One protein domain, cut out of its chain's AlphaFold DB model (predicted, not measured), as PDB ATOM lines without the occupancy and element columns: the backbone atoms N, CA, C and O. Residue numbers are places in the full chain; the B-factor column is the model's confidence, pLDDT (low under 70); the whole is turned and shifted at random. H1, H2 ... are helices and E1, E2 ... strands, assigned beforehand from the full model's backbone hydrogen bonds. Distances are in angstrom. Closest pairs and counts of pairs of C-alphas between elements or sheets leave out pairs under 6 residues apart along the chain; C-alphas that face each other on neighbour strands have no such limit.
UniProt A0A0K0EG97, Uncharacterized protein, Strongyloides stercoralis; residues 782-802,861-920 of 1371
ATOM      1  N   ARG A 782     234.624 269.584 360.156       89.17
ATOM      2  CA  ARG A 782     235.430 270.307 361.141       89.17
ATOM      3  C   ARG A 782     234.602 270.546 362.402       89.17
ATOM      4  O   ARG A 782     233.564 271.203 362.328       89.17
ATOM      5  N   ILE A 783     235.063 270.029 363.538       92.00
ATOM      6  CA  ILE A 783     234.471 270.261 364.861       92.00
ATOM      7  C   ILE A 783     235.415 271.168 365.646       92.00
ATOM      8  O   ILE A 783     236.541 270.770 365.934       92.00
ATOM      9  N   ASN A 784     234.950 272.351 366.025       91.33
ATOM     10  CA  ASN A 784     235.658 273.219 366.961       91.33
ATOM     11  C   ASN A 784     234.983 273.121 368.333       91.33
ATOM     12  O   ASN A 784     233.754 273.179 368.412       91.33
ATOM     13  N   VAL A 785     235.767 272.977 369.402       90.21
ATOM     14  CA  VAL A 785     235.271 272.988 370.784       90.21
ATOM     15  C   VAL A 785     236.357 273.466 371.751       90.21
ATOM     16  O   VAL A 785     237.528 273.099 371.640       90.21
ATOM     17  N   ASN A 786     235.968 274.296 372.711       87.19
ATOM     18  CA  ASN A 786     236.834 274.802 373.767       87.19
ATOM     19  C   ASN A 786     236.848 273.864 374.980       87.19
ATOM     20  O   ASN A 786     235.812 273.324 375.360       87.19
ATOM     21  N   PHE A 787     237.986 273.774 375.665       83.36
ATOM     22  CA  PHE A 787     238.080 273.275 377.041       83.36
ATOM     23  C   PHE A 787     238.624 274.386 377.957       83.36
ATOM     24  O   PHE A 787     239.583 275.069 377.572       83.36
ATOM     25  N   PRO A 788     238.061 274.583 379.164       73.94
ATOM     26  CA  PRO A 788     238.607 275.513 380.145       73.94
ATOM     27  C   PRO A 788     239.970 275.003 380.633       73.94
ATOM     28  O   PRO A 788     240.110 273.845 381.012       73.94
ATOM     29  N   ASN A 789     240.995 275.857 380.618       66.26
ATOM     30  CA  ASN A 789     242.349 275.467 381.009       66.26
ATOM     31  C   ASN A 789     242.763 276.156 382.318       66.26
ATOM     32  O   ASN A 789     243.106 277.339 382.307       66.26
ATOM     33  N   SER A 790     242.784 275.401 383.423       56.72
ATOM     34  CA  SER A 790     243.327 275.862 384.714       56.72
ATOM     35  C   SER A 790     244.860 275.826 384.781       56.72
ATOM     36  O   SER A 790     245.461 276.491 385.625       56.72
ATOM     37  N   GLY A 791     245.510 275.064 383.896       56.12
ATOM     38  CA  GLY A 791     246.963 274.920 383.840       56.12
ATOM     39  C   GLY A 791     247.648 275.894 382.882       56.12
ATOM     40  O   GLY A 791     247.035 276.722 382.206       56.12
ATOM     41  N   LEU A 792     248.969 275.774 382.772       52.89
ATOM     42  CA  LEU A 792     249.720 276.479 381.738       52.89
ATOM     43  C   LEU A 792     249.615 275.711 380.416       52.89
ATOM     44  O   LEU A 792     249.919 274.521 380.367       52.89
ATOM     45  N   CYS A 793     249.244 276.403 379.335       66.02
ATOM     46  CA  CYS A 793     249.333 275.853 377.987       66.02
ATOM     47  C   CYS A 793     250.770 275.389 377.681       66.02
ATOM     48  O   CYS A 793     251.660 276.200 377.405       66.02
ATOM     49  N   ASN A 794     250.987 274.074 377.714       64.37
ATOM     50  CA  ASN A 794     252.245 273.426 377.368       64.37
ATOM     51  C   ASN A 794     252.006 272.331 376.312       64.37
ATOM     52  O   ASN A 794     250.876 271.896 376.082       64.37
ATOM     53  N   ASN A 795     253.072 271.890 375.639       67.01
ATOM     54  CA  ASN A 795     252.941 270.925 374.544       67.01
ATOM     55  C   ASN A 795     252.527 269.522 375.029       67.01
ATOM     56  O   ASN A 795     251.876 268.804 374.277       67.01
ATOM     57  N   ALA A 796     252.843 269.134 376.269       60.94
ATOM     58  CA  ALA A 796     252.447 267.835 376.816       60.94
ATOM     59  C   ALA A 796     250.923 267.750 377.015       60.94
ATOM     60  O   ALA A 796     250.299 266.800 376.548       60.94
ATOM     61  N   ALA A 797     250.316 268.776 377.620       68.18
ATOM     62  CA  ALA A 797     248.871 268.881 377.808       68.18
ATOM     63  C   ALA A 797     248.124 268.982 376.468       68.18
ATOM     64  O   ALA A 797     247.139 268.273 376.268       68.18
ATOM     65  N   LYS A 798     248.633 269.782 375.515       76.10
ATOM     66  CA  LYS A 798     248.108 269.832 374.138       76.10
ATOM     67  C   LYS A 798     248.084 268.453 373.479       76.10
ATOM     68  O   LYS A 798     247.046 268.036 372.974       76.10
ATOM     69  N   ASN A 799     249.220 267.755 373.492       72.87
ATOM     70  CA  ASN A 799     249.351 266.455 372.845       72.87
ATOM     71  C   ASN A 799     248.468 265.409 373.539       72.87
ATOM     72  O   ASN A 799     247.782 264.658 372.860       72.87
ATOM     73  N   ALA A 800     248.414 265.395 374.874       71.62
ATOM     74  CA  ALA A 800     247.559 264.478 375.626       71.62
ATOM     75  C   ALA A 800     246.058 264.716 375.378       71.62
ATOM     76  O   ALA A 800     245.311 263.747 375.241       71.62
ATOM     77  N   LEU A 801     245.623 265.979 375.271       81.61
ATOM     78  CA  LEU A 801     244.250 266.334 374.900       81.61
ATOM     79  C   LEU A 801     243.928 265.873 373.472       81.61
ATOM     80  O   LEU A 801     242.922 265.197 373.262       81.61
ATOM     81  N   GLY A 802     244.812 266.162 372.511       84.51
ATOM     82  CA  GLY A 802     244.664 265.737 371.116       84.51
ATOM     83  C   GLY A 802     244.584 264.215 370.959       84.51
ATOM     84  O   GLY A 802     243.627 263.706 370.380       84.51
ATOM     85  N   GLN A 861     242.769 280.951 380.314       64.47
ATOM     86  CA  GLN A 861     243.208 280.309 379.089       64.47
ATOM     87  C   GLN A 861     242.196 279.235 378.709       64.47
ATOM     88  O   GLN A 861     241.516 278.651 379.552       64.47
ATOM     89  N   ILE A 862     242.093 278.986 377.413       76.79
ATOM     90  CA  ILE A 862     241.182 278.003 376.846       76.79
ATOM     91  C   ILE A 862     241.956 277.187 375.819       76.79
ATOM     92  O   ILE A 862     242.632 277.765 374.963       76.79
ATOM     93  N   TYR A 863     241.849 275.860 375.888       83.27
ATOM     94  CA  TYR A 863     242.263 275.007 374.779       83.27
ATOM     95  C   TYR A 863     241.190 275.084 373.696       83.27
ATOM     96  O   TYR A 863     240.098 274.560 373.891       83.27
ATOM     97  N   ASN A 864     241.492 275.732 372.573       85.78
ATOM     98  CA  ASN A 864     240.669 275.635 371.371       85.78
ATOM     99  C   ASN A 864     241.078 274.357 370.638       85.78
ATOM    100  O   ASN A 864     242.189 274.286 370.105       85.78
ATOM    101  N   VAL A 865     240.211 273.348 370.635       89.41
ATOM    102  CA  VAL A 865     240.431 272.111 369.887       89.41
ATOM    103  C   VAL A 865     239.704 272.213 368.553       89.41
ATOM    104  O   VAL A 865     238.487 272.371 368.530       89.41
ATOM    105  N   SER A 866     240.444 272.091 367.450       89.19
ATOM    106  CA  SER A 866     239.870 271.947 366.107       89.19
ATOM    107  C   SER A 866     240.151 270.538 365.589       89.19
ATOM    108  O   SER A 866     241.299 270.114 365.464       89.19
ATOM    109  N   ILE A 867     239.090 269.795 365.306       91.04
ATOM    110  CA  ILE A 867     239.115 268.414 364.822       91.04
ATOM    111  C   ILE A 867     238.712 268.433 363.352       91.04
ATOM    112  O   ILE A 867     237.704 269.049 363.019       91.04
ATOM    113  N   GLU A 868     239.426 267.717 362.491       86.66
ATOM    114  CA  GLU A 868     238.992 267.413 361.124       86.66
ATOM    115  C   GLU A 868     238.836 265.900 360.940       86.66
ATOM    116  O   GLU A 868     239.613 265.127 361.498       86.66
ATOM    117  N   ILE A 869     237.805 265.476 360.198       86.49
ATOM    118  CA  ILE A 869     237.513 264.066 359.890       86.49
ATOM    119  C   ILE A 869     236.981 263.954 358.456       86.49
ATOM    120  O   ILE A 869     235.956 264.559 358.139       86.49
ATOM    121  N   GLY A 870     237.622 263.166 357.588       81.95
ATOM    122  CA  GLY A 870     237.115 262.867 356.241       81.95
ATOM    123  C   GLY A 870     235.964 261.862 356.271       81.95
ATOM    124  O   GLY A 870     236.143 260.719 356.696       81.95
ATOM    125  N   VAL A 871     234.784 262.273 355.801       85.77
ATOM    126  CA  VAL A 871     233.529 261.514 355.928       85.77
ATOM    127  C   VAL A 871     232.861 261.235 354.585       85.77
ATOM    128  O   VAL A 871     233.074 261.929 353.591       85.77
ATOM    129  N   LYS A 872     232.022 260.199 354.568       80.24
ATOM    130  CA  LYS A 872     231.096 259.904 353.469       80.24
ATOM    131  C   LYS A 872     230.068 261.046 353.312       80.24
ATOM    132  O   LYS A 872     229.787 261.779 354.270       80.24
ATOM    133  N   ARG A 873     229.483 261.231 352.123       77.29
ATOM    134  CA  ARG A 873     228.281 262.083 351.978       77.29
ATOM    135  C   ARG A 873     227.104 261.400 352.688       77.29
ATOM    136  O   ARG A 873     227.088 260.178 352.801       77.29
ATOM    137  N   ASP A 874     226.128 262.154 353.194       77.06
ATOM    138  CA  ASP A 874     225.064 261.569 354.040       77.06
ATOM    139  C   ASP A 874     224.260 260.485 353.290       77.06
ATOM    140  O   ASP A 874     223.935 259.444 353.860       77.06
ATOM    141  N   SER A 875     224.066 260.667 351.977       71.12
ATOM    142  CA  SER A 875     223.468 259.708 351.030       71.12
ATOM    143  C   SER A 875     224.318 258.466 350.709       71.12
ATOM    144  O   SER A 875     223.833 257.547 350.054       71.12
ATOM    145  N   GLU A 876     225.578 258.425 351.144       68.67
ATOM    146  CA  GLU A 876     226.468 257.257 351.055       68.67
ATOM    147  C   GLU A 876     226.518 256.474 352.383       68.67
ATOM    148  O   GLU A 876     227.151 255.419 352.465       68.67
ATOM    149  N   THR A 877     225.865 256.970 353.442       68.30
ATOM    150  CA  THR A 877     225.737 256.244 354.715       68.30
ATOM    151  C   THR A 877     224.641 255.184 354.618       68.30
ATOM    152  O   THR A 877     223.591 255.405 354.019       68.30
ATOM    153  N   SER A 878     224.817 254.038 355.285       63.79
ATOM    154  CA  SER A 878     223.902 252.881 355.202       63.79
ATOM    155  C   SER A 878     222.470 253.111 355.728       63.79
ATOM    156  O   SER A 878     221.701 252.156 355.831       63.79
ATOM    157  N   LYS A 879     222.132 254.340 356.135       67.91
ATOM    158  CA  LYS A 879     220.847 254.752 356.721       67.91
ATOM    159  C   LYS A 879     220.416 256.182 356.332       67.91
ATOM    160  O   LYS A 879     219.438 256.660 356.897       67.91
ATOM    161  N   ASN A 880     221.119 256.866 355.421       66.46
ATOM    162  CA  ASN A 880     220.924 258.299 355.123       66.46
ATOM    163  C   ASN A 880     220.941 259.195 356.384       66.46
ATOM    164  O   ASN A 880     220.106 260.083 356.545       66.46
ATOM    165  N   ILE A 881     221.871 258.932 357.309       76.58
ATOM    166  CA  ILE A 881     222.023 259.705 358.549       76.58
ATOM    167  C   ILE A 881     222.797 260.989 358.251       76.58
ATOM    168  O   ILE A 881     223.882 260.923 357.674       76.58
ATOM    169  N   ASN A 882     222.291 262.134 358.720       83.65
ATOM    170  CA  ASN A 882     223.084 263.357 358.820       83.65
ATOM    171  C   ASN A 882     224.207 263.151 359.849       83.65
ATOM    172  O   ASN A 882     223.956 263.019 361.050       83.65
ATOM    173  N   ILE A 883     225.453 263.112 359.375       84.90
ATOM    174  CA  ILE A 883     226.616 262.824 360.224       84.90
ATOM    175  C   ILE A 883     226.844 263.941 361.267       84.90
ATOM    176  O   ILE A 883     227.372 263.663 362.345       84.90
ATOM    177  N   ILE A 884     226.400 265.177 361.001       85.99
ATOM    178  CA  ILE A 884     226.512 266.301 361.947       85.99
ATOM    179  C   ILE A 884     225.588 266.097 363.155       85.99
ATOM    180  O   ILE A 884     226.070 266.139 364.285       85.99
ATOM    181  N   ASP A 885     224.303 265.791 362.934       84.82
ATOM    182  CA  ASP A 885     223.336 265.538 364.019       84.82
ATOM    183  C   ASP A 885     223.779 264.351 364.888       84.82
ATOM    184  O   ASP A 885     223.653 264.372 366.113       84.82
ATOM    185  N   LEU A 886     224.351 263.322 364.251       86.34
ATOM    186  CA  LEU A 886     224.897 262.152 364.928       86.34
ATOM    187  C   LEU A 886     226.076 262.516 365.845       86.34
ATOM    188  O   LEU A 886     226.058 262.155 367.023       86.34
ATOM    189  N   LEU A 887     227.071 263.249 365.328       87.78
ATOM    190  CA  LEU A 887     228.220 263.729 366.109       87.78
ATOM    191  C   LEU A 887     227.761 264.625 367.264       87.78
ATOM    192  O   LEU A 887     228.184 264.420 368.400       87.78
ATOM    193  N   GLN A 888     226.852 265.565 366.997       86.36
ATOM    194  CA  GLN A 888     226.276 266.435 368.017       86.36
ATOM    195  C   GLN A 888     225.562 265.624 369.112       86.36
ATOM    196  O   GLN A 888     225.772 265.893 370.293       86.36
ATOM    197  N   SER A 889     224.781 264.598 368.753       84.56
ATOM    198  CA  SER A 889     224.091 263.759 369.742       84.56
ATOM    199  C   SER A 889     225.055 263.010 370.671       84.56
ATOM    200  O   SER A 889     224.811 262.944 371.871       84.56
ATOM    201  N   GLU A 890     226.179 262.496 370.166       84.52
ATOM    202  CA  GLU A 890     227.121 261.718 370.983       84.52
ATOM    203  C   GLU A 890     228.074 262.594 371.807       84.52
ATOM    204  O   GLU A 890     228.481 262.194 372.896       84.52
ATOM    205  N   ILE A 891     228.361 263.816 371.349       85.86
ATOM    206  CA  ILE A 891     229.059 264.827 372.153       85.86
ATOM    207  C   ILE A 891     228.172 265.309 373.314       85.86
ATOM    208  O   ILE A 891     228.677 265.462 374.422       85.86
ATOM    209  N   LEU A 892     226.868 265.519 373.082       82.99
ATOM    210  CA  LEU A 892     225.945 266.085 374.077       82.99
ATOM    211  C   LEU A 892     225.309 265.063 375.036       82.99
ATOM    212  O   LEU A 892     224.964 265.442 376.151       82.99
ATOM    213  N   LEU A 893     225.103 263.808 374.617       81.03
ATOM    214  CA  LEU A 893     224.370 262.798 375.405       81.03
ATOM    215  C   LEU A 893     225.245 261.650 375.927       81.03
ATOM    216  O   LEU A 893     224.876 261.019 376.913       81.03
ATOM    217  N   ASN A 894     226.382 261.372 375.277       80.62
ATOM    218  CA  ASN A 894     227.254 260.233 375.594       80.62
ATOM    219  C   ASN A 894     228.675 260.662 376.012       80.62
ATOM    220  O   ASN A 894     229.596 259.845 375.971       80.62
ATOM    221  N   ASP A 895     228.862 261.932 376.398       81.29
ATOM    222  CA  ASP A 895     230.117 262.462 376.954       81.29
ATOM    223  C   ASP A 895     231.364 262.202 376.068       81.29
ATOM    224  O   ASP A 895     232.480 262.040 376.569       81.29
ATOM    225  N   LEU A 896     231.211 262.164 374.731       84.40
ATOM    226  CA  LEU A 896     232.270 261.717 373.804       84.40
ATOM    227  C   LEU A 896     233.606 262.465 373.978       84.40
ATOM    228  O   LEU A 896     234.673 261.872 373.812       84.40
ATOM    229  N   PHE A 897     233.547 263.752 374.330       87.08
ATOM    230  CA  PHE A 897     234.711 264.613 374.566       87.08
ATOM    231  C   PHE A 897     234.979 264.914 376.050       87.08
ATOM    232  O   PHE A 897     235.850 265.723 376.349       87.08
ATOM    233  N   ASN A 898     234.287 264.260 376.986       82.77
ATOM    234  CA  ASN A 898     234.557 264.421 378.411       82.77
ATOM    235  C   ASN A 898     235.811 263.626 378.818       82.77
ATOM    236  O   ASN A 898     235.941 262.421 378.557       82.77
ATOM    237  N   LEU A 899     236.766 264.342 379.414       80.89
ATOM    238  CA  LEU A 899     238.124 263.904 379.736       80.89
ATOM    239  C   LEU A 899     238.553 264.319 381.156       80.89
ATOM    240  O   LEU A 899     239.734 264.217 381.487       80.89
ATOM    241  N   ASN A 900     237.613 264.735 382.012       76.34
ATOM    242  CA  ASN A 900     237.854 265.138 383.407       76.34
ATOM    243  C   ASN A 900     238.608 264.088 384.258       76.34
ATOM    244  O   ASN A 900     239.392 264.436 385.135       76.34
ATOM    245  N   GLN A 901     238.438 262.795 383.966       72.21
ATOM    246  CA  GLN A 901     239.165 261.693 384.614       72.21
ATOM    247  C   GLN A 901     240.665 261.639 384.252       72.21
ATOM    248  O   GLN A 901     241.424 260.933 384.912       72.21
ATOM    249  N   VAL A 902     241.094 262.349 383.202       71.67
ATOM    250  CA  VAL A 902     242.439 262.263 382.601       71.67
ATOM    251  C   VAL A 902     243.161 263.616 382.604       71.67
ATOM    252  O   VAL A 902     244.382 263.665 382.754       71.67
ATOM    253  N   ILE A 903     242.428 264.720 382.434       71.63
ATOM    254  CA  ILE A 903     242.959 266.078 382.248       71.63
ATOM    255  C   ILE A 903     242.225 267.040 383.202       71.63
ATOM    256  O   ILE A 903     240.994 266.967 383.266       71.63
ATOM    257  N   PRO A 904     242.934 267.941 383.920       65.42
ATOM    258  CA  PRO A 904     242.327 268.903 384.841       65.42
ATOM    259  C   PRO A 904     241.254 269.738 384.148       65.42
ATOM    260  O   PRO A 904     241.517 270.307 383.088       65.42
ATOM    261  N   ASN A 905     240.060 269.813 384.734       69.24
ATOM    262  CA  ASN A 905     238.897 270.493 384.151       69.24
ATOM    263  C   ASN A 905     238.585 270.067 382.696       69.24
ATOM    264  O   ASN A 905     238.082 270.861 381.904       69.24
ATOM    265  N   GLY A 906     238.861 268.807 382.334       74.19
ATOM    266  CA  GLY A 906     238.692 268.242 380.987       74.19
ATOM    267  C   GLY A 906     237.244 268.082 380.493       74.19
ATOM    268  O   GLY A 906     236.951 267.117 379.793       74.19
ATOM    269  N   ILE A 907     236.334 268.987 380.859       80.42
ATOM    270  CA  ILE A 907     234.944 269.045 380.392       80.42
ATOM    271  C   ILE A 907     234.862 270.090 379.262       80.42
ATOM    272  O   ILE A 907     235.303 271.221 379.469       80.42
ATOM    273  N   PRO A 908     234.325 269.765 378.074       85.19
ATOM    274  CA  PRO A 908     234.207 270.730 376.981       85.19
ATOM    275  C   PRO A 908     233.168 271.826 377.282       85.19
ATOM    276  O   PRO A 908     232.079 271.550 377.781       85.19
ATOM    277  N   ASP A 909     233.464 273.071 376.903       82.44
ATOM    278  CA  ASP A 909     232.488 274.165 376.877       82.44
ATOM    279  C   ASP A 909     231.541 273.974 375.686       82.44
ATOM    280  O   ASP A 909     231.819 274.393 374.558       82.44
ATOM    281  N   LEU A 910     230.399 273.338 375.939       83.89
ATOM    282  CA  LEU A 910     229.404 273.015 374.916       83.89
ATOM    283  C   LEU A 910     228.798 274.255 374.228       83.89
ATOM    284  O   LEU A 910     228.282 274.126 373.122       83.89
ATOM    285  N   ASN A 911     228.919 275.460 374.803       81.31
ATOM    286  CA  ASN A 911     228.485 276.708 374.152       81.31
ATOM    287  C   ASN A 911     229.408 277.123 372.994       81.31
ATOM    288  O   ASN A 911     229.027 277.933 372.151       81.31
ATOM    289  N   SER A 912     230.630 276.589 372.964       83.96
ATOM    290  CA  SER A 912     231.611 276.813 371.898       83.96
ATOM    291  C   SER A 912     231.566 275.766 370.783       83.96
ATOM    292  O   SER A 912     232.241 275.939 369.767       83.96
ATOM    293  N   LEU A 913     230.807 274.679 370.979       88.18
ATOM    294  CA  LEU A 913     230.750 273.549 370.060       88.18
ATOM    295  C   LEU A 913     230.201 273.993 368.701       88.18
ATOM    296  O   LEU A 913     229.053 274.415 368.586       88.18
ATOM    297  N   ASN A 914     231.021 273.865 367.661       89.86
ATOM    298  CA  ASN A 914     230.685 274.312 366.317       89.86
ATOM    299  C   ASN A 914     231.122 273.264 365.284       89.86
ATOM    300  O   ASN A 914     232.317 273.011 365.120       89.86
ATOM    301  N   ILE A 915     230.157 272.643 364.601       89.50
ATOM    302  CA  ILE A 915     230.362 271.516 363.678       89.50
ATOM    303  C   ILE A 915     229.991 271.964 362.261       89.50
ATOM    304  O   ILE A 915     228.839 272.296 362.002       89.50
ATOM    305  N   ASN A 916     230.954 271.962 361.335       87.07
ATOM    306  CA  ASN A 916     230.769 272.455 359.964       87.07
ATOM    307  C   ASN A 916     231.235 271.437 358.921       87.07
ATOM    308  O   ASN A 916     232.207 270.715 359.141       87.07
ATOM    309  N   ASN A 917     230.608 271.448 357.742       81.62
ATOM    310  CA  ASN A 917     231.202 270.841 356.550       81.62
ATOM    311  C   ASN A 917     232.364 271.720 356.053       81.62
ATOM    312  O   ASN A 917     232.260 272.946 356.012       81.62
ATOM    313  N   VAL A 918     233.452 271.083 355.634       81.73
ATOM    314  CA  VAL A 918     234.580 271.670 354.906       81.73
ATOM    315  C   VAL A 918     234.848 270.764 353.711       81.73
ATOM    316  O   VAL A 918     234.823 269.541 353.842       81.73
ATOM    317  N   TYR A 919     235.102 271.342 352.541       80.91
ATOM    318  CA  TYR A 919     235.365 270.567 351.333       80.91
ATOM    319  C   TYR A 919     236.780 270.794 350.816       80.91
ATOM    320  O   TYR A 919     237.321 271.893 350.915       80.91
ATOM    321  N   TYR A 920     237.371 269.742 350.254       75.88
ATOM    322  CA  TYR A 920     238.736 269.752 349.737       75.88
ATOM    323  C   TYR A 920     238.791 269.202 348.307       75.88
ATOM    324  O   TYR A 920     238.077 268.259 347.958       75.88
TER     325      TYR A 920
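Overview. This is residues 782 to 802 and 861 to 920 of the 1371 residues of an uncharacterized protein of Strongyloides stercoralis (UniProt A0A0K0EG97). A small, twisted sheet of three strands has two helices over one face, H2 along edge strand E3 and the short H1 slantwise over edge strand E2, while residues 875 to 880 stick out as a free loop. The 81 printed residues hold E1, H1, E2, H2 and E3 in chain order, a mixed class of helices and strands; the sheet order is E2, E1, E3, all antiparallel. The whole is only just loose, close to compact, with a radius of gyration of the C-alphas of 14.3 A, and only just elongated, spanning 44 by 29 by 20 A.

Along the chain. Inner strand E1, residues 782 to 789, begins at C-alpha 782 (235.430, 270.307, 361.141) and is 21.7 A long. E2, residues 861 to 870, measures 29.4 A. E3, residues 909 to 920, measures 28.2 A, bends by 61 degrees at residue 912 and ends at C-alpha 920 (238.736, 269.752, 349.737). H2, residues 883 to 893, measures 15.3 A; H1, residues 795 to 802, measures 10.4 A.

Arrangement. E1 and E2 are antiparallel at 157 degrees, with N 785 and O 865 within hydrogen-bond range at 2.9 A. E1 and E3 are antiparallel at 151 degrees, with N 784 and O 914 at 2.9 A. H1 and H2 form a second layer on one face of the sheet, two layers in total. H2 is over E3 at a height over the sheet of 9.7 A, along the strands at 17 degrees on the local plane; the closest C-alphas, of Ile 884 and Ile 915, are 6.7 A apart. H1 is over E2 at a height over the sheet of 10.1 A, slantwise at 36 degrees on the local plane; the closest C-alphas, of Gly 802 and Val 865, are 7.7 A apart. H1 and H2 are apart. E2, H2 and E3 make a split strand-helix-strand unit, two strands running the same way with E1 between them, and its crossover is right-handed. Every O i to N i+4 pair in H1 and H2 is within hydrogen-bond range.

Size, cuts and confidence. The C-alphas farthest apart, of Leu 792 and Lys 879, are 43.9 A apart. Residues 803 to 860 are not printed, and C-alphas 802 and 861 are 16.7 A apart across the cut. The links E2 to H2 and H2 to E3 are long. Mean pLDDT of the printed part is 78.8; residues 789 to 797, 861, 876 to 880 and 904 to 905 are under 70.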